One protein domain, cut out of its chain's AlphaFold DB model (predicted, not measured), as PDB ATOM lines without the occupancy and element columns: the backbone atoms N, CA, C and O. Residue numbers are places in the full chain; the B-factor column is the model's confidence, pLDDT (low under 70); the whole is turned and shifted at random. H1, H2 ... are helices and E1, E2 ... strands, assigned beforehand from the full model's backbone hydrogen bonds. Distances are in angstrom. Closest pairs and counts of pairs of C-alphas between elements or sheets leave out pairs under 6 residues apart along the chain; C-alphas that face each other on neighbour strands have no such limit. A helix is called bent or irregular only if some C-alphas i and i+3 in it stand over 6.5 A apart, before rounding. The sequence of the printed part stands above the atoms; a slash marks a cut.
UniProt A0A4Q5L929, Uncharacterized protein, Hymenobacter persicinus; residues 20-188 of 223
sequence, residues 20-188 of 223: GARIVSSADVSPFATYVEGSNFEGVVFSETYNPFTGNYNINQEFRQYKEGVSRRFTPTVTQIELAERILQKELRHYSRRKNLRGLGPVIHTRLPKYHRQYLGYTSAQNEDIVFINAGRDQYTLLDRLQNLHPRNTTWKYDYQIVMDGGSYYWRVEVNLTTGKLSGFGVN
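What this domain is: This is residues 20 to 188 of the 223 residues of an uncharacterized protein of Hymenobacter persicinus (UniProt A0A4Q5L929). One twisted sheet of eight strands curls round a long kinked helix, H3, with the short H4 packed on H3 and the sheet. H1 and H2 only graze the sheet, and residues 143 to 148, of which 143 to 146 belong to H5, stick out as the tip of an arm. The printed part has 169 residues, with five named helices and eight named strands in the order E1 E2 E3 H1 H2 E4 H3 H4 E5 E6 H5 E7 E8. The sheet is mixed and branched at E5, and the class is mixed, helices and strands. The whole is compact, with a radius of gyration of the C-alphas of 15.5 A and spans of 50 by 38 by 36 A.

Where its parts are: E1, residues 23 to 30, begins at C-alpha 23 (-32.040, -11.234, -11.291) and is 18.7 A long. E2 is residues 33 to 38 and E3 residues 41 to 46; H1 is residues 59 to 62, H2 residues 64 to 67 and E4 residues 70 to 74. H3, residues 78 to 99, is 29.4 A long; it is irregular, with C-alphas 90 and 93 7.1 A apart, and has a kink of 52 degrees near residue 91. H4, residues 108 to 114, is irregular, with C-alphas 110 and 113 8.3 A apart. E5, residues 116 to 124, is 24.7 A long, and E6, residues 129 to 136, 23.0 A. H5 is residues 142 to 146, E7 residues 170 to 176, 20.3 A, and E8, residues 181 to 187, ends at C-alpha 187 (-55.244, -18.309, -2.443).

How they stand to each other: E1, E2 and E3 form a meander, each strand the antiparallel neighbour of the one before; N 27 and O 35 are 2.9 A apart, N 36 and O 43 2.9 A. E3 and E4 lie on one side of E5, E3 parallel with N 44 and O 117 at 2.9 A, E4 antiparallel with N 123 and O 72 at 2.8 A. E6 lies on the other side, antiparallel, with N 118 and O 134 at 2.8 A. E6 and E7, N 135 and O 171 at 2.8 A, and the hairpin E7 and E8, N 172 and O 186 at 2.9 A, are antiparallel. The closest C-alphas of H3 and E8, Glu 91 and Leu 182, are 6.8 A apart. H3 touches H4 with residues 89 to 96 alone, closest at the C-alphas of Arg 93 and His 109, 5.5 A, in a helical hairpin at a steep tilt of 39 degrees, opposite ways. O i to N i+4 pairs are within hydrogen-bond range throughout H5, in 13 of 18 in H3 and 1 of 3 in H4, where 2 of 4 O i to N i+3 pairs are; H1 and H2 are too short for an i+4 pair.

The domain as a whole: The C-alphas of Gln 126 and Gln 147, the two farthest apart, are 51.0 A apart. The printed part has no cut. The links E3 to H1, 12 residues, and H5 to E7, 23 residues, are long. The pLDDT is under 70 at residue 20, residues 53 to 69 and residues 97 to 104.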
ATOM      1  N   GLY A  20     -35.961  -2.170  -8.287       60.47
ATOM      2  CA  GLY A  20     -36.855  -3.186  -8.818       60.47
ATOM      3  C   GLY A  20     -36.224  -4.557  -8.611       60.47
ATOM      4  O   GLY A  20     -35.000  -4.682  -8.619       60.47
ATOM      5  N   ALA A  21     -37.056  -5.580  -8.442       79.62
ATOM      6  CA  ALA A  21     -36.616  -6.965  -8.498       79.62
ATOM      7  C   ALA A  21     -35.736  -7.187  -9.741       79.62
ATOM      8  O   ALA A  21     -36.216  -7.084 -10.870       79.62
ATOM      9  N   ARG A  22     -34.444  -7.427  -9.504       91.06
ATOM     10  CA  ARG A  22     -33.451  -7.794 -10.518       91.06
ATOM     11  C   ARG A  22     -32.960  -9.204 -10.282       91.06
ATOM     12  O   ARG A  22     -32.823  -9.594  -9.119       91.06
ATOM     13  N   ILE A  23     -32.681  -9.923 -11.360       92.12
ATOM     14  CA  ILE A  23     -32.040 -11.234 -11.291       92.12
ATOM     15  C   ILE A  23     -30.546 -11.031 -11.015       92.12
ATOM     16  O   ILE A  23     -29.874 -10.240 -11.672       92.12
ATOM     17  N   VAL A  24     -30.055 -11.718  -9.988       95.44
ATOM     18  CA  VAL A  24     -28.662 -11.714  -9.528       95.44
ATOM     19  C   VAL A  24     -27.923 -12.926 -10.083       95.44
ATOM     20  O   VAL A  24     -26.772 -12.807 -10.493       95.44
ATOM     21  N   SER A  25     -28.578 -14.087 -10.115       95.94
ATOM     22  CA  SER A  25     -28.012 -15.313 -10.670       95.94
ATOM     23  C   SER A  25     -29.099 -16.197 -11.286       95.94
ATOM     24  O   SER A  25     -30.283 -16.096 -10.951       95.94
ATOM     25  N   SER A  26     -28.695 -17.070 -12.206       96.19
ATOM     26  CA  SER A  26     -29.565 -18.087 -12.791       96.19
ATOM     27  C   SER A  26     -28.777 -19.348 -13.118       96.19
ATOM     28  O   SER A  26     -27.616 -19.258 -13.518       96.19
ATOM     29  N   ALA A  27     -29.411 -20.507 -12.981       97.00
ATOM     30  CA  ALA A  27     -28.819 -21.792 -13.335       97.00
ATOM     31  C   ALA A  27     -29.898 -22.767 -13.807       97.00
ATOM     32  O   ALA A  27     -30.946 -22.888 -13.170       97.00
ATOM     33  N   ASP A  28     -29.631 -23.491 -14.889       96.94
ATOM     34  CA  ASP A  28     -30.503 -24.580 -15.318       96.94
ATOM     35  C   ASP A  28     -30.447 -25.712 -14.290       96.94
ATOM     36  O   ASP A  28     -29.378 -26.193 -13.916       96.94
ATOM     37  N   VAL A  29     -31.618 -26.109 -13.794       95.69
ATOM     38  CA  VAL A  29     -31.764 -27.176 -12.790       95.69
ATOM     39  C   VAL A  29     -32.411 -28.427 -13.380       95.69
ATOM     40  O   VAL A  29     -32.333 -29.500 -12.787       95.69
ATOM     41  N   SER A  30     -33.021 -28.308 -14.559       93.94
ATOM     42  CA  SER A  30     -33.453 -29.422 -15.403       93.94
ATOM     43  C   SER A  30     -33.560 -28.957 -16.865       93.94
ATOM     44  O   SER A  30     -33.523 -27.750 -17.111       93.94
ATOM     45  N   PRO A  31     -33.789 -29.861 -17.836       93.69
ATOM     46  CA  PRO A  31     -34.056 -29.481 -19.228       93.69
ATOM     47  C   PRO A  31     -35.258 -28.541 -19.428       93.69
ATOM     48  O   PRO A  31     -35.397 -27.943 -20.492       93.69
ATOM     49  N   PHE A  32     -36.138 -28.424 -18.430       94.50
ATOM     50  CA  PHE A  32     -37.376 -27.648 -18.513       94.50
ATOM     51  C   PHE A  32     -37.482 -26.557 -17.446       94.50
ATOM     52  O   PHE A  32     -38.537 -25.933 -17.320       94.50
ATOM     53  N   ALA A  33     -36.436 -26.348 -16.643       96.12
ATOM     54  CA  ALA A  33     -36.507 -25.488 -15.474       96.12
ATOM     55  C   ALA A  33     -35.179 -24.768 -15.217       96.12
ATOM     56  O   ALA A  33     -34.144 -25.408 -15.012       96.12
ATOM     57  N   THR A  34     -35.244 -23.441 -15.139       98.12
ATOM     58  CA  THR A  34     -34.112 -22.571 -14.806       98.12
ATOM     59  C   THR A  34     -34.375 -21.911 -13.462       98.12
ATOM     60  O   THR A  34     -35.323 -21.138 -13.309       98.12
ATOM     61  N   TYR A  35     -33.549 -22.214 -12.464       97.94
ATOM     62  CA  TYR A  35     -33.576 -21.512 -11.188       97.94
ATOM     63  C   TYR A  35     -33.108 -20.070 -11.385       97.94
ATOM     64  O   TYR A  35     -32.131 -19.818 -12.091       97.94
ATOM     65  N   VAL A  36     -33.800 -19.137 -10.737       97.38
ATOM     66  CA  VAL A  36     -33.464 -17.715 -10.724       97.38
ATOM     67  C   VAL A  36     -33.408 -17.218  -9.286       97.38
ATOM     68  O   VAL A  36     -34.329 -17.425  -8.491       97.38
ATOM     69  N   GLU A  37     -32.323 -16.533  -8.959       97.06
ATOM     70  CA  GLU A  37     -32.181 -15.789  -7.717       97.06
ATOM     71  C   GLU A  37     -32.242 -14.308  -8.043       97.06
ATOM     72  O   GLU A  37     -31.430 -13.785  -8.806       97.06
ATOM     73  N   GLY A  38     -33.227 -13.629  -7.474       94.31
ATOM     74  CA  GLY A  38     -33.334 -12.190  -7.536       94.31
ATOM     75  C   GLY A  38     -32.877 -11.521  -6.252       94.31
ATOM     76  O   GLY A  38     -32.763 -12.139  -5.199       94.31
ATOM     77  N   SER A  39     -32.698 -10.205  -6.319       92.62
ATOM     78  CA  SER A  39     -32.277  -9.377  -5.175       92.62
ATOM     79  C   SER A  39     -33.128  -9.547  -3.903       92.62
ATOM     80  O   SER A  39     -32.654  -9.280  -2.802       92.62
ATOM     81  N   ASN A  40     -34.392  -9.959  -4.037       91.50
ATOM     82  CA  ASN A  40     -35.327 -10.135  -2.926       91.50
ATOM     83  C   ASN A  40     -36.348 -11.269  -3.149       91.50
ATOM     84  O   ASN A  40     -37.410 -11.270  -2.521       91.50
ATOM     85  N   PHE A  41     -36.061 -12.204  -4.053       94.56
ATOM     86  CA  PHE A  41     -36.913 -13.358  -4.329       94.56
ATOM     87  C   PHE A  41     -36.075 -14.526  -4.854       94.56
ATOM     88  O   PHE A  41     -35.016 -14.319  -5.436       94.56
ATOM     89  N   GLU A  42     -36.573 -15.748  -4.693       96.00
ATOM     90  CA  GLU A  42     -36.075 -16.919  -5.420       96.00
ATOM     91  C   GLU A  42     -37.219 -17.540  -6.219       96.00
ATOM     92  O   GLU A  42     -38.394 -17.451  -5.833       96.00
ATOM     93  N   GLY A  43     -36.889 -18.185  -7.330       97.25
ATOM     94  CA  GLY A  43     -37.884 -18.885  -8.118       97.25
ATOM     95  C   GLY A  43     -37.304 -19.795  -9.181       97.25
ATOM     96  O   GLY A  43     -36.097 -20.006  -9.272       97.25
ATOM     97  N   VAL A  44     -38.200 -20.351  -9.983       97.81
ATOM     98  CA  VAL A  44     -37.874 -21.170 -11.142       97.81
ATOM     99  C   VAL A  44     -38.728 -20.751 -12.328       97.81
ATOM    100  O   VAL A  44     -39.932 -20.518 -12.193       97.81
ATOM    101  N   VAL A  45     -38.091 -20.632 -13.484       98.25
ATOM    102  CA  VAL A  45     -38.732 -20.373 -14.768       98.25
ATOM    103  C   VAL A  45     -38.899 -21.702 -15.482       98.25
ATOM    104  O   VAL A  45     -37.913 -22.392 -15.736       98.25
ATOM    105  N   PHE A  46     -40.140 -22.064 -15.796       96.38
ATOM    106  CA  PHE A  46     -40.426 -23.253 -16.586       96.38
ATOM    107  C   PHE A  46     -40.394 -22.931 -18.077       96.38
ATOM    108  O   PHE A  46     -40.939 -21.907 -18.508       96.38
ATOM    109  N   SER A  47     -39.780 -23.818 -18.859       95.69
ATOM    110  CA  SER A  47     -39.713 -23.675 -20.311       95.69
ATOM    111  C   SER A  47     -41.102 -23.747 -20.950       95.69
ATOM    112  O   SER A  47     -42.053 -24.297 -20.392       95.69
ATOM    113  N   GLU A  48     -41.233 -23.226 -22.164       92.88
ATOM    114  CA  GLU A  48     -42.454 -23.354 -22.966       92.88
ATOM    115  C   GLU A  48     -42.833 -24.808 -23.273       92.88
ATOM    116  O   GLU A  48     -44.010 -25.114 -23.456       92.88
ATOM    117  N   THR A  49     -41.833 -25.692 -23.298       91.31
ATOM    118  CA  THR A  49     -41.973 -27.134 -23.516       91.31
ATOM    119  C   THR A  49     -42.263 -27.909 -22.235       91.31
ATOM    120  O   THR A  49     -42.613 -29.086 -22.310       91.31
ATOM    121  N   TYR A  50     -42.137 -27.276 -21.063       89.88
ATOM    122  CA  TYR A  50     -42.519 -27.893 -19.803       89.88
ATOM    123  C   TYR A  50     -44.000 -28.249 -19.856       89.88
ATOM    124  O   TYR A  50     -44.850 -27.381 -20.071       89.88
ATOM    125  N   ASN A  51     -44.308 -29.526 -19.631       82.38
ATOM    126  CA  ASN A  51     -45.679 -29.985 -19.523       82.38
ATOM    127  C   ASN A  51     -46.082 -30.075 -18.041       82.38
ATOM    128  O   ASN A  51     -45.761 -31.059 -17.379       82.38
ATOM    129  N   PRO A  52     -46.822 -29.094 -17.510       70.44
ATOM    130  CA  PRO A  52     -47.317 -29.080 -16.129       70.44
ATOM    131  C   PRO A  52     -48.486 -30.059 -15.896       70.44
ATOM    132  O   PRO A  52     -49.255 -29.907 -14.944       70.44
ATOM    133  N   PHE A  53     -48.678 -31.023 -16.797       66.25
ATOM    134  CA  PHE A  53     -49.720 -32.026 -16.703       66.25
ATOM    135  C   PHE A  53     -49.336 -33.096 -15.687       66.25
ATOM    136  O   PHE A  53     -48.392 -33.858 -15.881       66.25
ATOM    137  N   THR A  54     -50.106 -33.182 -14.608       60.09
ATOM    138  CA  THR A  54     -49.933 -34.205 -13.571       60.09
ATOM    139  C   THR A  54     -51.109 -35.176 -13.633       60.09
ATOM    140  O   THR A  54     -52.056 -35.109 -12.852       60.09
ATOM    141  N   GLY A  55     -51.085 -36.064 -14.631       64.88
ATOM    142  CA  GLY A  55     -52.063 -37.148 -14.803       64.88
ATOM    143  C   GLY A  55     -53.470 -36.695 -15.211       64.88
ATOM    144  O   GLY A  55     -53.881 -36.955 -16.327       64.88
ATOM    145  N   ASN A  56     -54.213 -36.036 -14.317       55.53
ATOM    146  CA  ASN A  56     -55.566 -35.513 -14.574       55.53
ATOM    147  C   ASN A  56     -55.647 -33.983 -14.467       55.53
ATOM    148  O   ASN A  56     -56.661 -33.393 -14.830       55.53
ATOM    149  N   TYR A  57     -54.603 -33.332 -13.949       58.84
ATOM    150  CA  TYR A  57     -54.588 -31.890 -13.751       58.84
ATOM    151  C   TYR A  57     -53.778 -31.220 -14.853       58.84
ATOM    152  O   TYR A  57     -52.563 -31.403 -14.955       58.84
ATOM    153  N   ASN A  58     -54.463 -30.435 -15.678       68.50
ATOM    154  CA  ASN A  58     -53.843 -29.636 -16.716       68.50
ATOM    155  C   ASN A  58     -53.791 -28.181 -16.252       68.50
ATOM    156  O   ASN A  58     -54.808 -27.495 -16.323       68.50
ATOM    157  N   ILE A  59     -52.622 -27.699 -15.805       65.31
ATOM    158  CA  ILE A  59     -52.496 -26.321 -15.291       65.31
ATOM    159  C   ILE A  59     -52.971 -25.277 -16.297       65.31
ATOM    160  O   ILE A  59     -53.379 -24.188 -15.917       65.31
ATOM    161  N   ASN A  60     -52.877 -25.603 -17.584       65.50
ATOM    162  CA  ASN A  60     -53.307 -24.722 -18.636       65.50
ATOM    163  C   ASN A  60     -54.778 -24.356 -18.367       65.50
ATOM    164  O   ASN A  60     -55.098 -23.189 -18.221       65.50
ATOM    165  N   GLN A  61     -55.634 -25.321 -18.037       64.88
ATOM    166  CA  GLN A  61     -57.043 -25.068 -17.713       64.88
ATOM    167  C   GLN A  61     -57.290 -24.236 -16.430       64.88
ATOM    168  O   GLN A  61     -58.417 -23.800 -16.206       64.88
ATOM    169  N   GLU A  62     -56.272 -23.976 -15.603       61.72
ATOM    170  CA  GLU A  62     -56.384 -23.175 -14.372       61.72
ATOM    171  C   GLU A  62     -56.131 -21.680 -14.574       61.72
ATOM    172  O   GLU A  62     -56.452 -20.882 -13.683       61.72
ATOM    173  N   PHE A  63     -55.572 -21.268 -15.718       64.75
ATOM    174  CA  PHE A  63     -55.460 -19.841 -16.008       64.75
ATOM    175  C   PHE A  63     -56.862 -19.283 -16.252       64.75
ATOM    176  O   PHE A  63     -57.665 -19.853 -16.990       64.75
ATOM    177  N   ARG A  64     -57.190 -18.142 -15.643       57.47
ATOM    178  CA  ARG A  64     -58.523 -17.539 -15.803       57.47
ATOM    179  C   ARG A  64     -58.811 -17.193 -17.257       57.47
ATOM    180  O   ARG A  64     -59.957 -17.319 -17.688       57.47
ATOM    181  N   GLN A  65     -57.775 -16.816 -18.001       53.28
ATOM    182  CA  GLN A  65     -57.866 -16.563 -19.434       53.28
ATOM    183  C   GLN A  65     -58.082 -17.826 -20.277       53.28
ATOM    184  O   GLN A  65     -58.447 -17.679 -21.432       53.28
ATOM    185  N   TYR A  66     -57.994 -19.056 -19.750       52.09
ATOM    186  CA  TYR A  66     -58.370 -20.246 -20.534       52.09
ATOM    187  C   TYR A  66     -59.864 -20.325 -20.858       52.09
ATOM    188  O   TYR A  66     -60.232 -21.025 -21.796       52.09
ATOM    189  N   LYS A  67     -60.724 -19.561 -20.164       56.59
ATOM    190  CA  LYS A  67     -62.106 -19.356 -20.627       56.59
ATOM    191  C   LYS A  67     -62.175 -18.615 -21.968       56.59
ATOM    192  O   LYS A  67     -63.141 -18.799 -22.696       56.59
ATOM    193  N   GLU A  68     -61.164 -17.804 -22.278       62.53
ATOM    194  CA  GLU A  68     -61.022 -17.049 -23.533       62.53
ATOM    195  C   GLU A  68     -59.978 -17.673 -24.482       62.53
ATOM    196  O   GLU A  68     -59.938 -17.339 -25.661       62.53
ATOM    197  N   GLY A  69     -59.182 -18.622 -23.981       62.06
ATOM    198  CA  GLY A  69     -58.161 -19.364 -24.711       62.06
ATOM    199  C   GLY A  69     -56.738 -18.864 -24.441       62.06
ATOM    200  O   GLY A  69     -56.481 -17.676 -24.244       62.06
ATOM    201  N   VAL A  70     -55.789 -19.799 -24.460       74.50
ATOM    202  CA  VAL A  70     -54.355 -19.497 -24.558       74.50
ATOM    203  C   VAL A  70     -53.891 -19.838 -25.957       74.50
ATOM    204  O   VAL A  70     -54.163 -20.931 -26.452       74.50
ATOM    205  N   SER A  71     -53.185 -18.893 -26.572       79.25
ATOM    206  CA  SER A  71     -52.673 -19.030 -27.932       79.25
ATOM    207  C   SER A  71     -51.417 -19.904 -27.960       79.25
ATOM    208  O   SER A  71     -51.335 -20.863 -28.724       79.25
ATOM    209  N   ARG A  72     -50.446 -19.618 -27.081       87.19
ATOM    210  CA  ARG A  72     -49.196 -20.388 -26.971       87.19
ATOM    211  C   ARG A  72     -48.516 -20.214 -25.618       87.19
ATOM    212  O   ARG A  72     -48.733 -19.215 -24.934       87.19
ATOM    213  N   ARG A  73     -47.650 -21.162 -25.263       91.00
ATOM    214  CA  ARG A  73     -46.663 -21.009 -24.184       91.00
ATOM    215  C   ARG A  73     -45.429 -20.268 -24.705       91.00
ATOM    216  O   ARG A  73     -45.164 -20.292 -25.901       91.00
ATOM    217  N   PHE A  74     -44.703 -19.628 -23.797       94.94
ATOM    218  CA  PHE A  74     -43.345 -19.139 -24.027       94.94
ATOM    219  C   PHE A  74     -42.520 -19.320 -22.748       94.94
ATOM    220  O   PHE A  74     -43.082 -19.443 -21.655       94.94
ATOM    221  N   THR A  75     -41.193 -19.326 -22.874       97.56
ATOM    222  CA  THR A  75     -40.267 -19.308 -21.732       97.56
ATOM    223  C   THR A  75     -39.999 -17.852 -21.344       97.56
ATOM    224  O   THR A  75     -39.398 -17.134 -22.145       97.56
ATOM    225  N   PRO A  76     -40.438 -17.366 -20.166       97.75
ATOM    226  CA  PRO A  76     -40.159 -15.995 -19.759       97.75
ATOM    227  C   PRO A  76     -38.662 -15.690 -19.727       97.75
ATOM    228  O   PRO A  76     -37.875 -16.396 -19.104       97.75
ATOM    229  N   THR A  77     -38.275 -14.595 -20.368       97.25
ATOM    230  CA  THR A  77     -36.907 -14.076 -20.305       97.25
ATOM    231  C   THR A  77     -36.626 -13.421 -18.954       97.25
ATOM    232  O   THR A  77     -37.542 -13.008 -18.239       97.25
ATOM    233  N   VAL A  78     -35.343 -13.229 -18.637       95.94
ATOM    234  CA  VAL A  78     -34.893 -12.483 -17.448       95.94
ATOM    235  C   VAL A  78     -35.611 -11.135 -17.326       95.94
ATOM    236  O   VAL A  78     -36.220 -10.850 -16.298       95.94
ATOM    237  N   THR A  79     -35.635 -10.332 -18.392       95.88
ATOM    238  CA  THR A  79     -36.274  -9.007 -18.383       95.88
ATOM    239  C   THR A  79     -37.784  -9.083 -18.145       95.88
ATOM    240  O   THR A  79     -38.340  -8.229 -17.449       95.88
ATOM    241  N   GLN A  80     -38.453 -10.106 -18.683       97.75
ATOM    242  CA  GLN A  80     -39.881 -10.332 -18.452       97.75
ATOM    243  C   GLN A  80     -40.166 -10.740 -17.002       97.75
ATOM    244  O   GLN A  80     -41.130 -10.241 -16.426       97.75
ATOM    245  N   ILE A  81     -39.320 -11.572 -16.381       98.00
ATOM    246  CA  ILE A  81     -39.439 -11.923 -14.955       98.00
ATOM    247  C   ILE A  81     -39.238 -10.696 -14.065       98.00
ATOM    248  O   ILE A  81     -40.041 -10.442 -13.168       98.00
ATOM    249  N   GLU A  82     -38.216  -9.887 -14.335       96.44
ATOM    250  CA  GLU A  82     -37.982  -8.654 -13.582       96.44
ATOM    251  C   GLU A  82     -39.143  -7.660 -13.725       96.44
ATOM    252  O   GLU A  82     -39.545  -7.014 -12.753       96.44
ATOM    253  N   LEU A  83     -39.711  -7.529 -14.929       96.81
ATOM    254  CA  LEU A  83     -40.904  -6.716 -15.158       96.81
ATOM    255  C   LEU A  83     -42.111  -7.272 -14.392       96.81
ATOM    256  O   LEU A  83     -42.811  -6.501 -13.730       96.81
ATOM    257  N   ALA A  84     -42.319  -8.590 -14.431       97.56
ATOM    258  CA  ALA A  84     -43.401  -9.252 -13.720       97.56
ATOM    259  C   ALA A  84     -43.312  -9.011 -12.206       97.56
ATOM    260  O   ALA A  84     -44.305  -8.633 -11.588       97.56
ATOM    261  N   GLU A  85     -42.125  -9.150 -11.608       97.19
ATOM    262  CA  GLU A  85     -41.917  -8.901 -10.177       97.19
ATOM    263  C   GLU A  85     -42.108  -7.422  -9.804       97.19
ATOM    264  O   GLU A  85     -42.674  -7.126  -8.750       97.19
ATOM    265  N   ARG A  86     -41.714  -6.470 -10.666       95.06
ATOM    266  CA  ARG A  86     -42.005  -5.040 -10.440       95.06
ATOM    267  C   ARG A  86     -43.509  -4.761 -10.424       95.06
ATOM    268  O   ARG A  86     -43.993  -4.075  -9.520       95.06
ATOM    269  N   ILE A  87     -44.253  -5.298 -11.395       95.62
ATOM    270  CA  ILE A  87     -45.718  -5.169 -11.451       95.62
ATOM    271  C   ILE A  87     -46.348  -5.833 -10.221       95.62
ATOM    272  O   ILE A  87     -47.190  -5.232  -9.552       95.62
ATOM    273  N   LEU A  88     -45.895  -7.041  -9.879       95.44
ATOM    274  CA  LEU A  88     -46.350  -7.788  -8.715       95.44
ATOM    275  C   LEU A  88     -46.186  -6.973  -7.430       95.44
ATOM    276  O   LEU A  88     -47.156  -6.780  -6.701       95.44
ATOM    277  N   GLN A  89     -44.990  -6.454  -7.155       92.81
ATOM    278  CA  GLN A  89     -44.713  -5.673  -5.947       92.81
ATOM    279  C   GLN A  89     -45.588  -4.418  -5.853       92.81
ATOM    280  O   GLN A  89     -46.095  -4.102  -4.772       92.81
ATOM    281  N   LYS A  90     -45.807  -3.733  -6.980       91.38
ATOM    282  CA  LYS A  90     -46.638  -2.529  -7.056       91.38
ATOM    283  C   LYS A  90     -48.115  -2.827  -6.769       91.38
ATOM    284  O   LYS A  90     -48.741  -2.149  -5.955       91.38
ATOM    285  N   GLU A  91     -48.668  -3.856  -7.404       90.44
ATOM    286  CA  GLU A  91     -50.116  -4.076  -7.455       90.44
ATOM    287  C   GLU A  91     -50.633  -5.027  -6.355       90.44
ATOM    288  O   GLU A  91     -51.772  -4.900  -5.893       90.44
ATOM    289  N   LEU A  92     -49.814  -5.966  -5.860       89.31
ATOM    290  CA  LEU A  92     -50.258  -7.060  -4.975       89.31
ATOM    291  C   LEU A  92     -50.868  -6.581  -3.648       89.31
ATOM    292  O   LEU A  92     -51.730  -7.253  -3.066       89.31
ATOM    293  N   ARG A  93     -50.473  -5.399  -3.158       86.00
ATOM    294  CA  ARG A  93     -51.059  -4.782  -1.956       86.00
ATOM    295  C   ARG A  93     -52.569  -4.566  -2.103       86.00
ATOM    296  O   ARG A  93     -53.300  -4.739  -1.126       86.00
ATOM    297  N   HIS A  94     -53.047  -4.230  -3.301       81.56
ATOM    298  CA  HIS A  94     -54.470  -4.010  -3.566       81.56
ATOM    299  C   HIS A  94     -55.269  -5.320  -3.539       81.56
ATOM    300  O   HIS A  94     -56.372  -5.362  -2.989       81.56
ATOM    301  N   TYR A  95     -54.690  -6.405  -4.056       75.50
ATOM    302  CA  TYR A  95     -55.342  -7.715  -4.145       75.50
ATOM    303  C   TYR A  95     -55.338  -8.473  -2.815       75.50
ATOM    304  O   TYR A  95     -56.369  -8.994  -2.384       75.50
ATOM    305  N   SER A  96     -54.203  -8.480  -2.118       70.50
ATOM    306  CA  SER A  96     -54.045  -9.212  -0.852       70.50
ATOM    307  C   SER A  96     -54.938  -8.681   0.274       70.50
ATOM    308  O   SER A  96     -55.432  -9.460   1.083       70.50
ATOM    309  N   ARG A  97     -55.231  -7.375   0.311       69.00
ATOM    310  CA  ARG A  97     -56.148  -6.794   1.310       69.00
ATOM    311  C   ARG A  97     -57.586  -7.283   1.179       69.00
ATOM    312  O   ARG A  97     -58.267  -7.411   2.186       69.00
ATOM    313  N   ARG A  98     -58.033  -7.549  -0.049       61.69
ATOM    314  CA  ARG A  98     -59.418  -7.949  -0.346       61.69
ATOM    315  C   ARG A  98     -59.661  -9.446  -0.151       61.69
ATOM    316  O   ARG A  98     -60.798  -9.847   0.053       61.69
ATOM    317  N   LYS A  99     -58.604 -10.263  -0.240       62.09
ATOM    318  CA  LYS A  99     -58.686 -11.732  -0.261       62.09
ATOM    319  C   LYS A  99     -57.866 -12.443   0.816       62.09
ATOM    320  O   LYS A  99     -57.756 -13.662   0.762       62.09
ATOM    321  N   ASN A 100     -57.307 -11.731   1.798       57.72
ATOM    322  CA  ASN A 100     -56.763 -12.381   2.991       57.72
ATOM    323  C   ASN A 100     -57.897 -13.169   3.661       57.72
ATOM    324  O   ASN A 100     -58.776 -12.592   4.300       57.72
ATOM    325  N   LEU A 101     -57.894 -14.484   3.448       57.97
ATOM    326  CA  LEU A 101     -58.868 -15.442   3.952       57.97
ATOM    327  C   LEU A 101     -58.885 -15.395   5.482       57.97
ATOM    328  O   LEU A 101     -58.118 -16.095   6.132       57.97
ATOM    329  N   ARG A 102     -59.729 -14.528   6.056       54.25
ATOM    330  CA  ARG A 102     -60.179 -14.543   7.461       54.25
ATOM    331  C   ARG A 102     -59.073 -14.786   8.516       54.25
ATOM    332  O   ARG A 102     -59.332 -15.403   9.540       54.25
ATOM    333  N   GLY A 103     -57.848 -14.307   8.278       56.62
ATOM    334  CA  GLY A 103     -56.721 -14.428   9.215       56.62
ATOM    335  C   GLY A 103     -55.967 -15.767   9.220       56.62
ATOM    336  O   GLY A 103     -55.075 -15.943  10.048       56.62
ATOM    337  N   LEU A 104     -56.263 -16.703   8.313       65.06
ATOM    338  CA  LEU A 104     -55.574 -17.996   8.241       65.06
ATOM    339  C   LEU A 104     -54.331 -17.903   7.339       65.06
ATOM    340  O   LEU A 104     -54.366 -18.218   6.149       65.06
ATOM    341  N   GLY A 105     -53.230 -17.438   7.936       72.94
ATOM    342  CA  GLY A 105     -51.896 -17.389   7.330       72.94
ATOM    343  C   GLY A 105     -51.291 -15.977   7.224       72.94
ATOM    344  O   GLY A 105     -51.873 -14.993   7.685       72.94
ATOM    345  N   PRO A 106     -50.075 -15.843   6.661       79.31
ATOM    346  CA  PRO A 106     -49.399 -14.555   6.506       79.31
ATOM    347  C   PRO A 106     -50.146 -13.581   5.583       79.31
ATOM    348  O   PRO A 106     -50.735 -13.969   4.577       79.31
ATOM    349  N   VAL A 107     -50.013 -12.282   5.857       85.69
ATOM    350  CA  VAL A 107     -50.377 -11.234   4.894       85.69
ATOM    351  C   VAL A 107     -49.374 -11.280   3.736       85.69
ATOM    352  O   VAL A 107     -48.198 -10.975   3.919       85.69
ATOM    353  N   ILE A 108     -49.829 -11.686   2.547       88.69
ATOM    354  CA  ILE A 108     -48.938 -12.039   1.427       88.69
ATOM    355  C   ILE A 108     -48.000 -10.886   1.048       88.69
ATOM    356  O   ILE A 108     -46.787 -11.075   1.037       88.69
ATOM    357  N   HIS A 109     -48.530  -9.679   0.815       86.31
ATOM    358  CA  HIS A 109     -47.715  -8.551   0.339       86.31
ATOM    359  C   HIS A 109     -46.629  -8.112   1.333       86.31
ATOM    360  O   HIS A 109     -45.580  -7.644   0.909       86.31
ATOM    361  N   THR A 110     -46.836  -8.281   2.645       86.75
ATOM    362  CA  THR A 110     -45.830  -7.901   3.656       86.75
ATOM    363  C   THR A 110     -44.737  -8.952   3.826       86.75
ATOM    364  O   THR A 110     -43.696  -8.671   4.414       86.75
ATOM    365  N   ARG A 111     -44.957 -10.172   3.324       89.81
ATOM    366  CA  ARG A 111     -43.994 -11.281   3.381       89.81
ATOM    367  C   ARG A 111     -43.580 -11.772   2.002       89.81
ATOM    368  O   ARG A 111     -43.043 -12.872   1.900       89.81
ATOM    369  N   LEU A 112     -43.805 -10.964   0.970       91.88
ATOM    370  CA  LEU A 112     -43.564 -11.331  -0.416       91.88
ATOM    371  C   LEU A 112     -42.146 -11.894  -0.651       91.88
ATOM    372  O   LEU A 112     -42.058 -12.929  -1.296       91.88
ATOM    373  N   PRO A 113     -41.052 -11.363  -0.069       92.50
ATOM    374  CA  PRO A 113     -39.712 -11.948  -0.244       92.50
ATOM    375  C   PRO A 113     -39.537 -13.387   0.265       92.50
ATOM    376  O   PRO A 113     -38.576 -14.050  -0.088       92.50
ATOM    377  N   LYS A 114     -40.446 -13.887   1.114       92.31
ATOM    378  CA  LYS A 114     -40.331 -15.217   1.740       92.31
ATOM    379  C   LYS A 114     -40.990 -16.348   0.952       92.31
ATOM    380  O   LYS A 114     -41.014 -17.471   1.452       92.31
ATOM    381  N   TYR A 115     -41.604 -16.047  -0.186       94.38
ATOM    382  CA  TYR A 115     -42.172 -17.070  -1.056       94.38
ATOM    383  C   TYR A 115     -41.129 -17.491  -2.094       94.38
ATOM    384  O   TYR A 115     -40.370 -16.657  -2.579       94.38
ATOM    385  N   HIS A 116     -41.099 -18.752  -2.482       96.19
ATOM    386  CA  HIS A 116     -40.489 -19.133  -3.751       96.19
ATOM    387  C   HIS A 116     -41.513 -18.950  -4.873       96.19
ATOM    388  O   HIS A 116     -42.719 -19.045  -4.628       96.19
ATOM    389  N   ARG A 117     -41.053 -18.652  -6.092       97.00
ATOM    390  CA  ARG A 117     -41.918 -18.495  -7.273       97.00
ATOM    391  C   ARG A 117     -41.702 -19.597  -8.285       97.00
ATOM    392  O   ARG A 117     -40.600 -20.104  -8.460       97.00
ATOM    393  N   GLN A 118     -42.763 -19.891  -9.006       96.81
ATOM    394  CA  GLN A 118     -42.774 -20.717 -10.194       96.81
ATOM    395  C   GLN A 118     -43.407 -19.898 -11.314       96.81
ATOM    396  O   GLN A 118     -44.573 -19.509 -11.204       96.81
ATOM    397  N   TYR A 119     -42.632 -19.613 -12.356       97.38
ATOM    398  CA  TYR A 119     -43.034 -18.766 -13.472       97.38
ATOM    399  C   TYR A 119     -43.379 -19.615 -14.693       97.38
ATOM    400  O   TYR A 119     -42.582 -20.448 -15.127       97.38
ATOM    401  N   LEU A 120     -44.557 -19.373 -15.265       94.94
ATOM    402  CA  LEU A 120     -45.014 -19.974 -16.516       94.94
ATOM    403  C   LEU A 120     -45.460 -18.857 -17.468       94.94
ATOM    404  O   LEU A 120     -46.327 -18.061 -17.116       94.94
ATOM    405  N   GLY A 121     -44.865 -18.790 -18.662       94.06
ATOM    406  CA  GLY A 121     -45.206 -17.797 -19.684       94.06
ATOM    407  C   GLY A 121     -46.253 -18.310 -20.666       94.06
ATOM    408  O   GLY A 121     -46.156 -19.449 -21.139       94.06
ATOM    409  N   TYR A 122     -47.245 -17.482 -20.991       91.50
ATOM    410  CA  TYR A 122     -48.195 -17.757 -22.065       91.50
ATOM    411  C   TYR A 122     -48.710 -16.473 -22.723       91.50
ATOM    412  O   TYR A 122     -48.825 -15.432 -22.080       91.50
ATOM    413  N   THR A 123     -49.055 -16.561 -24.003       90.88
ATOM    414  CA  THR A 123     -49.714 -15.483 -24.745       90.88
ATOM    415  C   THR A 123     -51.226 -15.734 -24.753       90.88
ATOM    416  O   THR A 123     -51.676 -16.833 -25.105       90.88
ATOM    417  N   SER A 124     -52.015 -14.738 -24.346       87.44
ATOM    418  CA  SER A 124     -53.483 -14.810 -24.337       87.44
ATOM    419  C   SER A 124     -54.064 -14.859 -25.757       87.44
ATOM    420  O   SER A 124     -53.374 -14.587 -26.743       87.44
ATOM    421  N   ALA A 125     -55.356 -15.177 -25.881       85.25
ATOM    422  CA  ALA A 125     -56.071 -15.083 -27.156       85.25
ATOM    423  C   ALA A 125     -56.052 -13.661 -27.759       85.25
ATOM    424  O   ALA A 125     -56.086 -13.508 -28.977       85.25
ATOM    425  N   GLN A 126     -55.937 -12.625 -26.922       88.12
ATOM    426  CA  GLN A 126     -55.818 -11.222 -27.335       88.12
ATOM    427  C   GLN A 126     -54.370 -10.792 -27.629       88.12
ATOM    428  O   GLN A 126     -54.103  -9.601 -27.773       88.12
ATOM    429  N   ASN A 127     -53.439 -11.746 -27.737       90.75
ATOM    430  CA  ASN A 127     -52.023 -11.503 -28.010       90.75
ATOM    431  C   ASN A 127     -51.315 -10.667 -26.924       90.75
ATOM    432  O   ASN A 127     -50.419  -9.873 -27.212       90.75
ATOM    433  N   GLU A 128     -51.724 -10.841 -25.667       92.88
ATOM    434  CA  GLU A 128     -51.054 -10.247 -24.510       92.88
ATOM    435  C   GLU A 128     -50.109 -11.265 -23.874       92.88
ATOM    436  O   GLU A 128     -50.492 -12.419 -23.664       92.88
ATOM    437  N   ASP A 129     -48.898 -10.839 -23.519       94.56
ATOM    438  CA  ASP A 129     -47.944 -11.710 -22.837       94.56
ATOM    439  C   ASP A 129     -48.209 -11.720 -21.333       94.56
ATOM    440  O   ASP A 129     -48.192 -10.683 -20.659       94.56
ATOM    441  N   ILE A 130     -48.423 -12.918 -20.801       94.44
ATOM    442  CA  ILE A 130     -48.757 -13.144 -19.404       94.44
ATOM    443  C   ILE A 130     -47.701 -14.026 -18.751       94.44
ATOM    444  O   ILE A 130     -47.294 -15.059 -19.286       94.44
ATOM    445  N   VAL A 131     -47.303 -13.642 -17.540       96.06
ATOM    446  CA  VAL A 131     -46.533 -14.492 -16.633       96.06
ATOM    447  C   VAL A 131     -47.457 -14.954 -15.519       96.06
ATOM    448  O   VAL A 131     -47.885 -14.169 -14.669       96.06
ATOM    449  N   PHE A 132     -47.767 -16.244 -15.516       94.19
ATOM    450  CA  PHE A 132     -48.417 -16.894 -14.393       94.19
ATOM    451  C   PHE A 132     -47.386 -17.188 -13.308       94.19
ATOM    452  O   PHE A 132     -46.336 -17.776 -13.573       94.19
ATOM    453  N   ILE A 133     -47.703 -16.784 -12.083       95.62
ATOM    454  CA  ILE A 133     -46.867 -16.990 -10.908       95.62
ATOM    455  C   ILE A 133     -47.630 -17.888  -9.944       95.62
ATOM    456  O   ILE A 133     -48.674 -17.492  -9.419       95.62
ATOM    457  N   ASN A 134     -47.075 -19.065  -9.676       94.56
ATOM    458  CA  ASN A 134     -47.436 -19.881  -8.523       94.56
ATOM    459  C   ASN A 134     -46.396 -19.658  -7.427       94.56
ATOM    460  O   ASN A 134     -45.193 -19.691  -7.686       94.56
ATOM    461  N   ALA A 135     -46.849 -19.379  -6.213       95.06
ATOM    462  CA  ALA A 135     -45.981 -18.998  -5.116       95.06
ATOM    463  C   ALA A 135     -46.281 -19.843  -3.886       95.06
ATOM    464  O   ALA A 135     -47.430 -19.972  -3.462       95.06
ATOM    465  N   GLY A 136     -45.221 -20.379  -3.291       93.38
ATOM    466  CA  GLY A 136     -45.289 -21.176  -2.077       93.38
ATOM    467  C   GLY A 136     -44.361 -20.616  -1.015       93.38
ATOM    468  O   GLY A 136     -43.385 -19.933  -1.311       93.38
ATOM    469  N   ARG A 137     -44.666 -20.886   0.248       90.19
ATOM    470  CA  ARG A 137     -43.785 -20.573   1.369       90.19
ATOM    471  C   ARG A 137     -43.849 -21.690   2.383       90.19
ATOM    472  O   ARG A 137     -44.927 -22.152   2.738       90.19
ATOM    473  N   ASP A 138     -42.687 -22.044   2.912       81.19
ATOM    474  CA  ASP A 138     -42.607 -23.012   3.992       81.19
ATOM    475  C   ASP A 138     -43.327 -22.501   5.258       81.19
ATOM    476  O   ASP A 138     -43.143 -21.355   5.700       81.19
ATOM    477  N   GLN A 139     -44.173 -23.360   5.816       77.06
ATOM    478  CA  GLN A 139     -44.948 -23.104   7.025       77.06
ATOM    479  C   GLN A 139     -44.241 -23.579   8.298       77.06
ATOM    480  O   GLN A 139     -44.614 -23.137   9.387       77.06
ATOM    481  N   TYR A 140     -43.210 -24.416   8.161       78.62
ATOM    482  CA  TYR A 140     -42.533 -25.059   9.279       78.62
ATOM    483  C   TYR A 140     -41.443 -24.173   9.883       78.62
ATOM    484  O   TYR A 140     -40.675 -23.491   9.191       78.62
ATOM    485  N   THR A 141     -41.386 -24.191  11.209       76.19
ATOM    486  CA  THR A 141     -40.395 -23.478  12.011       76.19
ATOM    487  C   THR A 141     -39.043 -24.191  11.985       76.19
ATOM    488  O   THR A 141     -38.919 -25.330  11.536       76.19
ATOM    489  N   LEU A 142     -38.000 -23.528  12.493       78.19
ATOM    490  CA  LEU A 142     -36.696 -24.169  12.680       78.19
ATOM    491  C   LEU A 142     -36.791 -25.384  13.622       78.19
ATOM    492  O   LEU A 142     -36.134 -26.388  13.376       78.19
ATOM    493  N   LEU A 143     -37.638 -25.311  14.654       79.50
ATOM    494  CA  LEU A 143     -37.865 -26.404  15.605       79.50
ATOM    495  C   LEU A 143     -38.458 -27.642  14.920       79.50
ATOM    496  O   LEU A 143     -37.944 -28.739  15.119       79.50
ATOM    497  N   ASP A 144     -39.459 -27.460  14.054       78.81
ATOM    498  CA  ASP A 144     -40.072 -28.562  13.292       78.81
ATOM    499  C   ASP A 144     -39.041 -29.294  12.415       78.81
ATOM    500  O   ASP A 144     -39.106 -30.512  12.233       78.81
ATOM    501  N   ARG A 145     -38.063 -28.546  11.889       77.75
ATOM    502  CA  ARG A 145     -36.969 -29.085  11.071       77.75
ATOM    503  C   ARG A 145     -35.921 -29.805  11.903       77.75
ATOM    504  O   ARG A 145     -35.474 -30.867  11.498       77.75
ATOM    505  N   LEU A 146     -35.540 -29.247  13.055       81.12
ATOM    506  CA  LEU A 146     -34.582 -29.882  13.968       81.12
ATOM    507  C   LEU A 146     -35.097 -31.231  14.481       81.12
ATOM    508  O   LEU A 146     -34.312 -32.140  14.722       81.12
ATOM    509  N   GLN A 147     -36.416 -31.374  14.605       83.69
ATOM    510  CA  GLN A 147     -37.065 -32.629  14.974       83.69
ATOM    511  C   GLN A 147     -37.260 -33.587  13.783       83.69
ATOM    512  O   GLN A 147     -37.859 -34.645  13.953       83.69
ATOM    513  N   ASN A 148     -36.780 -33.229  12.582       75.94
ATOM    514  CA  ASN A 148     -36.975 -33.967  11.327       75.94
ATOM    515  C   ASN A 148     -38.443 -34.322  11.026       75.94
ATOM    516  O   ASN A 148     -38.716 -35.247  10.265       75.94
ATOM    517  N   LEU A 149     -39.400 -33.571  11.584       73.69
ATOM    518  CA  LEU A 149     -40.823 -33.826  11.358       73.69
ATOM    519  C   LEU A 149     -41.231 -33.428   9.937       73.69
ATOM    520  O   LEU A 149     -42.118 -34.041   9.352       73.69
ATOM    521  N   HIS A 150     -40.571 -32.404   9.385       73.31
ATOM    522  CA  HIS A 150     -40.869 -31.858   8.064       73.31
ATOM    523  C   HIS A 150     -39.575 -31.432   7.344       73.31
ATOM    524  O   HIS A 150     -39.098 -30.309   7.548       73.31
ATOM    525  N   PRO A 151     -38.966 -32.306   6.520       72.75
ATOM    526  CA  PRO A 151     -37.783 -31.945   5.743       72.75
ATOM    527  C   PRO A 151     -38.103 -30.840   4.728       72.75
ATOM    528  O   PRO A 151     -39.233 -30.714   4.248       72.75
ATOM    529  N   ARG A 152     -37.096 -30.024   4.383       75.44
ATOM    530  CA  ARG A 152     -37.268 -28.939   3.407       75.44
ATOM    531  C   ARG A 152     -37.641 -29.539   2.054       75.44
ATOM    532  O   ARG A 152     -36.843 -30.248   1.450       75.44
ATOM    533  N   ASN A 153     -38.819 -29.188   1.554       81.62
ATOM    534  CA  ASN A 153     -39.213 -29.555   0.206       81.62
ATOM    535  C   ASN A 153     -38.488 -28.656  -0.815       81.62
ATOM    536  O   ASN A 153     -38.681 -27.438  -0.820       81.62
ATOM    537  N   THR A 154     -37.657 -29.251  -1.671       88.06
ATOM    538  CA  THR A 154     -36.975 -28.586  -2.794       88.06
ATOM    539  C   THR A 154     -37.537 -28.984  -4.160       88.06
ATOM    540  O   THR A 154     -37.087 -28.436  -5.164       88.06
ATOM    541  N   THR A 155     -38.535 -29.876  -4.226       89.50
ATOM    542  CA  THR A 155     -39.102 -30.369  -5.493       89.50
ATOM    543  C   THR A 155     -39.765 -29.265  -6.308       89.50
ATOM    544  O   THR A 155     -39.778 -29.337  -7.529       89.50
ATOM    545  N   TRP A 156     -40.209 -28.182  -5.660       92.25
ATOM    546  CA  TRP A 156     -40.745 -26.992  -6.331       92.25
ATOM    547  C   TRP A 156     -39.767 -26.357  -7.337       92.25
ATOM    548  O   TRP A 156     -40.200 -25.595  -8.199       92.25
ATOM    549  N   LYS A 157     -38.460 -26.641  -7.238       94.62
ATOM    550  CA  LYS A 157     -37.452 -26.179  -8.205       94.62
ATOM    551  C   LYS A 157     -37.472 -26.959  -9.521       94.62
ATOM    552  O   LYS A 157     -36.891 -26.494 -10.490       94.62
ATOM    553  N   TYR A 158     -38.100 -28.129  -9.549       91.25
ATOM    554  CA  TYR A 158     -38.082 -29.043 -10.694       91.25
ATOM    555  C   TYR A 158     -39.489 -29.311 -11.226       91.25
ATOM    556  O   TYR A 158     -39.674 -29.404 -12.434       91.25
ATOM    557  N   ASP A 159     -40.480 -29.352 -10.332       89.12
ATOM    558  CA  ASP A 159     -41.861 -29.690 -10.652       89.12
ATOM    559  C   ASP A 159     -42.830 -28.603 -10.205       89.12
ATOM    560  O   ASP A 159     -42.687 -28.004  -9.133       89.12
ATOM    561  N   TYR A 160     -43.871 -28.379 -11.007       90.19
ATOM    562  CA  TYR A 160     -44.964 -27.494 -10.652       90.19
ATOM    563  C   TYR A 160     -45.610 -27.939  -9.338       90.19
ATOM    564  O   TYR A 160     -46.057 -29.076  -9.179       90.19
ATOM    565  N   GLN A 161     -45.665 -27.020  -8.380       88.69
ATOM    566  CA  GLN A 161     -46.143 -27.318  -7.047       88.69
ATOM    567  C   GLN A 161     -47.666 -27.176  -6.994       88.69
ATOM    568  O   GLN A 161     -48.203 -26.067  -6.971       88.69
ATOM    569  N   ILE A 162     -48.358 -28.311  -6.906       85.44
ATOM    570  CA  ILE A 162     -49.800 -28.365  -6.656       85.44
ATOM    571  C   ILE A 162     -50.018 -28.567  -5.162       85.44
ATOM    572  O   ILE A 162     -49.623 -29.580  -4.589       85.44
ATOM    573  N   VAL A 163     -50.660 -27.592  -4.530       83.31
ATOM    574  CA  VAL A 163     -51.127 -27.695  -3.149       83.31
ATOM    575  C   VAL A 163     -52.616 -27.412  -3.161       83.31
ATOM    576  O   VAL A 163     -53.044 -26.445  -3.783       83.31
ATOM    577  N   MET A 164     -53.397 -28.259  -2.497       75.12
ATOM    578  CA  MET A 164     -54.850 -28.091  -2.406       75.12
ATOM    579  C   MET A 164     -55.216 -27.199  -1.215       75.12
ATOM    580  O   MET A 164     -55.967 -26.235  -1.355       75.12
ATOM    581  N   ASP A 165     -54.579 -27.462  -0.071       79.06
ATOM    582  CA  ASP A 165     -54.814 -26.771   1.192       79.06
ATOM    583  C   ASP A 165     -53.518 -26.195   1.763       79.06
ATOM    584  O   ASP A 165     -52.493 -26.866   1.850       79.06
ATOM    585  N   GLY A 166     -53.571 -24.936   2.181       79.75
ATOM    586  CA  GLY A 166     -52.431 -24.237   2.772       79.75
ATOM    587  C   GLY A 166     -52.630 -22.733   2.966       79.75
ATOM    588  O   GLY A 166     -51.698 -22.032   3.359       79.75
ATOM    589  N   GLY A 167     -53.838 -22.217   2.718       86.62
ATOM    590  CA  GLY A 167     -54.182 -20.818   2.935       86.62
ATOM    591  C   GLY A 167     -53.219 -19.879   2.219       86.62
ATOM    592  O   GLY A 167     -52.736 -20.162   1.126       86.62
ATOM    593  N   SER A 168     -52.878 -18.765   2.864       88.81
ATOM    594  CA  SER A 168     -52.000 -17.761   2.259       88.81
ATOM    595  C   SER A 168     -50.521 -18.143   2.163       88.81
ATOM    596  O   SER A 168     -49.741 -17.345   1.651       88.81
ATOM    597  N   TYR A 169     -50.120 -19.348   2.583       89.69
ATOM    598  CA  TYR A 169     -48.786 -19.881   2.282       89.69
ATOM    599  C   TYR A 169     -48.639 -20.295   0.816       89.69
ATOM    600  O   TYR A 169     -47.512 -20.342   0.325       89.69
ATOM    601  N   TYR A 170     -49.755 -20.536   0.125       91.06
ATOM    602  CA  TYR A 170     -49.785 -20.923  -1.279       91.06
ATOM    603  C   TYR A 170     -50.809 -20.081  -2.029       91.06
ATOM    604  O   TYR A 170     -51.987 -20.006  -1.665       91.06
ATOM    605  N   TRP A 171     -50.352 -19.401  -3.067       91.25
ATOM    606  CA  TRP A 171     -51.184 -18.491  -3.834       91.25
ATOM    607  C   TRP A 171     -50.680 -18.395  -5.264       91.25
ATOM    608  O   TRP A 171     -49.539 -18.728  -5.576       91.25
ATOM    609  N   ARG A 172     -51.557 -17.910  -6.135       92.31
ATOM    610  CA  ARG A 172     -51.276 -17.740  -7.554       92.31
ATOM    611  C   ARG A 172     -51.787 -16.412  -8.065       92.31
ATOM    612  O   ARG A 172     -52.746 -15.857  -7.520       92.31
ATOM    613  N   VAL A 173     -51.165 -15.910  -9.121       93.25
ATOM    614  CA  VAL A 173     -51.557 -14.672  -9.796       93.25
ATOM    615  C   VAL A 173     -51.105 -14.708 -11.253       93.25
ATOM    616  O   VAL A 173     -50.148 -15.392 -11.600       93.25
ATOM    617  N   GLU A 174     -51.784 -13.946 -12.096       93.69
ATOM    618  CA  GLU A 174     -51.370 -13.695 -13.475       93.69
ATOM    619  C   GLU A 174     -50.882 -12.254 -13.570       93.69
ATOM    620  O   GLU A 174     -51.554 -11.340 -13.079       93.69
ATOM    621  N   VAL A 175     -49.726 -12.056 -14.193       95.50
ATOM    622  CA  VAL A 175     -49.142 -10.742 -14.445       95.50
ATOM    623  C   VAL A 175     -49.168 -10.475 -15.940       95.50
ATOM    624  O   VAL A 175     -48.452 -11.126 -16.695       95.50
ATOM    625  N   ASN A 176     -49.979  -9.513 -16.368       95.38
ATOM    626  CA  ASN A 176     -50.024  -9.094 -17.760       95.38
ATOM    627  C   ASN A 176     -48.896  -8.086 -18.025       95.38
ATOM    628  O   ASN A 176     -48.907  -6.980 -17.476       95.38
ATOM    629  N   LEU A 177     -47.919  -8.480 -18.844       96.75
ATOM    630  CA  LEU A 177     -46.738  -7.672 -19.154       96.75
ATOM    631  C   LEU A 177     -47.060  -6.512 -20.102       96.75
ATOM    632  O   LEU A 177     -46.390  -5.483 -20.048       96.75
ATOM    633  N   THR A 178     -48.100  -6.658 -20.925       93.19
ATOM    634  CA  THR A 178     -48.561  -5.641 -21.878       93.19
ATOM    635  C   THR A 178     -49.311  -4.513 -21.171       93.19
ATOM    636  O   THR A 178     -49.048  -3.336 -21.408       93.19
ATOM    637  N   THR A 179     -50.239  -4.852 -20.274       93.88
ATOM    638  CA  THR A 179     -51.101  -3.871 -19.590       93.88
ATOM    639  C   THR A 179     -50.578  -3.446 -18.221       93.88
ATOM    640  O   THR A 179     -51.066  -2.464 -17.658       93.88
ATOM    641  N   GLY A 180     -49.612  -4.177 -17.660       94.56
ATOM    642  CA  GLY A 180     -49.058  -3.909 -16.334       94.56
ATOM    643  C   GLY A 180     -50.024  -4.209 -15.185       94.56
ATOM    644  O   GLY A 180     -49.909  -3.599 -14.122       94.56
ATOM    645  N   LYS A 181     -51.005  -5.099 -15.392       92.56
ATOM    646  CA  LYS A 181     -52.064  -5.415 -14.418       92.56
ATOM    647  C   LYS A 181     -51.946  -6.834 -13.875       92.56
ATOM    648  O   LYS A 181     -51.457  -7.738 -14.549       92.56
ATOM    649  N   LEU A 182     -52.468  -7.025 -12.663       92.88
ATOM    650  CA  LEU A 182     -52.666  -8.349 -12.081       92.88
ATOM    651  C   LEU A 182     -54.084  -8.863 -12.342       92.88
ATOM    652  O   LEU A 182     -55.070  -8.163 -12.117       92.88
ATOM    653  N   SER A 183     -54.178 -10.127 -12.727       89.56
ATOM    654  CA  SER A 183     -55.400 -10.934 -12.730       89.56
ATOM    655  C   SER A 183     -55.088 -12.258 -12.029       89.56
ATOM    656  O   SER A 183     -54.230 -12.310 -11.157       89.56
ATOM    657  N   GLY A 184     -55.837 -13.333 -12.266       85.56
ATOM    658  CA  GLY A 184     -55.581 -14.635 -11.617       85.56
ATOM    659  C   GLY A 184     -55.661 -14.768 -10.077       85.56
ATOM    660  O   GLY A 184     -55.824 -15.891  -9.626       85.56
ATOM    661  N   PHE A 185     -55.604 -13.689  -9.268       88.31
ATOM    662  CA  PHE A 185     -55.317 -13.799  -7.829       88.31
ATOM    663  C   PHE A 185     -56.224 -14.775  -7.059       88.31
ATOM    664  O   PHE A 185     -57.422 -14.516  -6.828       88.31
ATOM    665  N   GLY A 186     -55.601 -15.871  -6.633       86.56
ATOM    666  CA  GLY A 186     -56.193 -16.977  -5.896       86.56
ATOM    667  C   GLY A 186     -55.288 -17.391  -4.742       86.56
ATOM    668  O   GLY A 186     -54.066 -17.333  -4.846       86.56
ATOM    669  N   VAL A 187     -55.907 -17.784  -3.637       86.81
ATOM    670  CA  VAL A 187     -55.244 -18.309  -2.443       86.81
ATOM    671  C   VAL A 187     -55.869 -19.665  -2.159       86.81
ATOM    672  O   VAL A 187     -57.087 -19.800  -2.305       86.81
ATOM    673  N   ASN A 188     -55.053 -20.645  -1.782       82.00
ATOM    674  CA  ASN A 188     -55.532 -21.999  -1.524       82.00
ATOM    675  C   ASN A 188     -56.493 -22.068  -0.332       82.00
ATOM    676  O   ASN A 188     -56.512 -21.186   0.535       82.00
TER     677      ASN A 188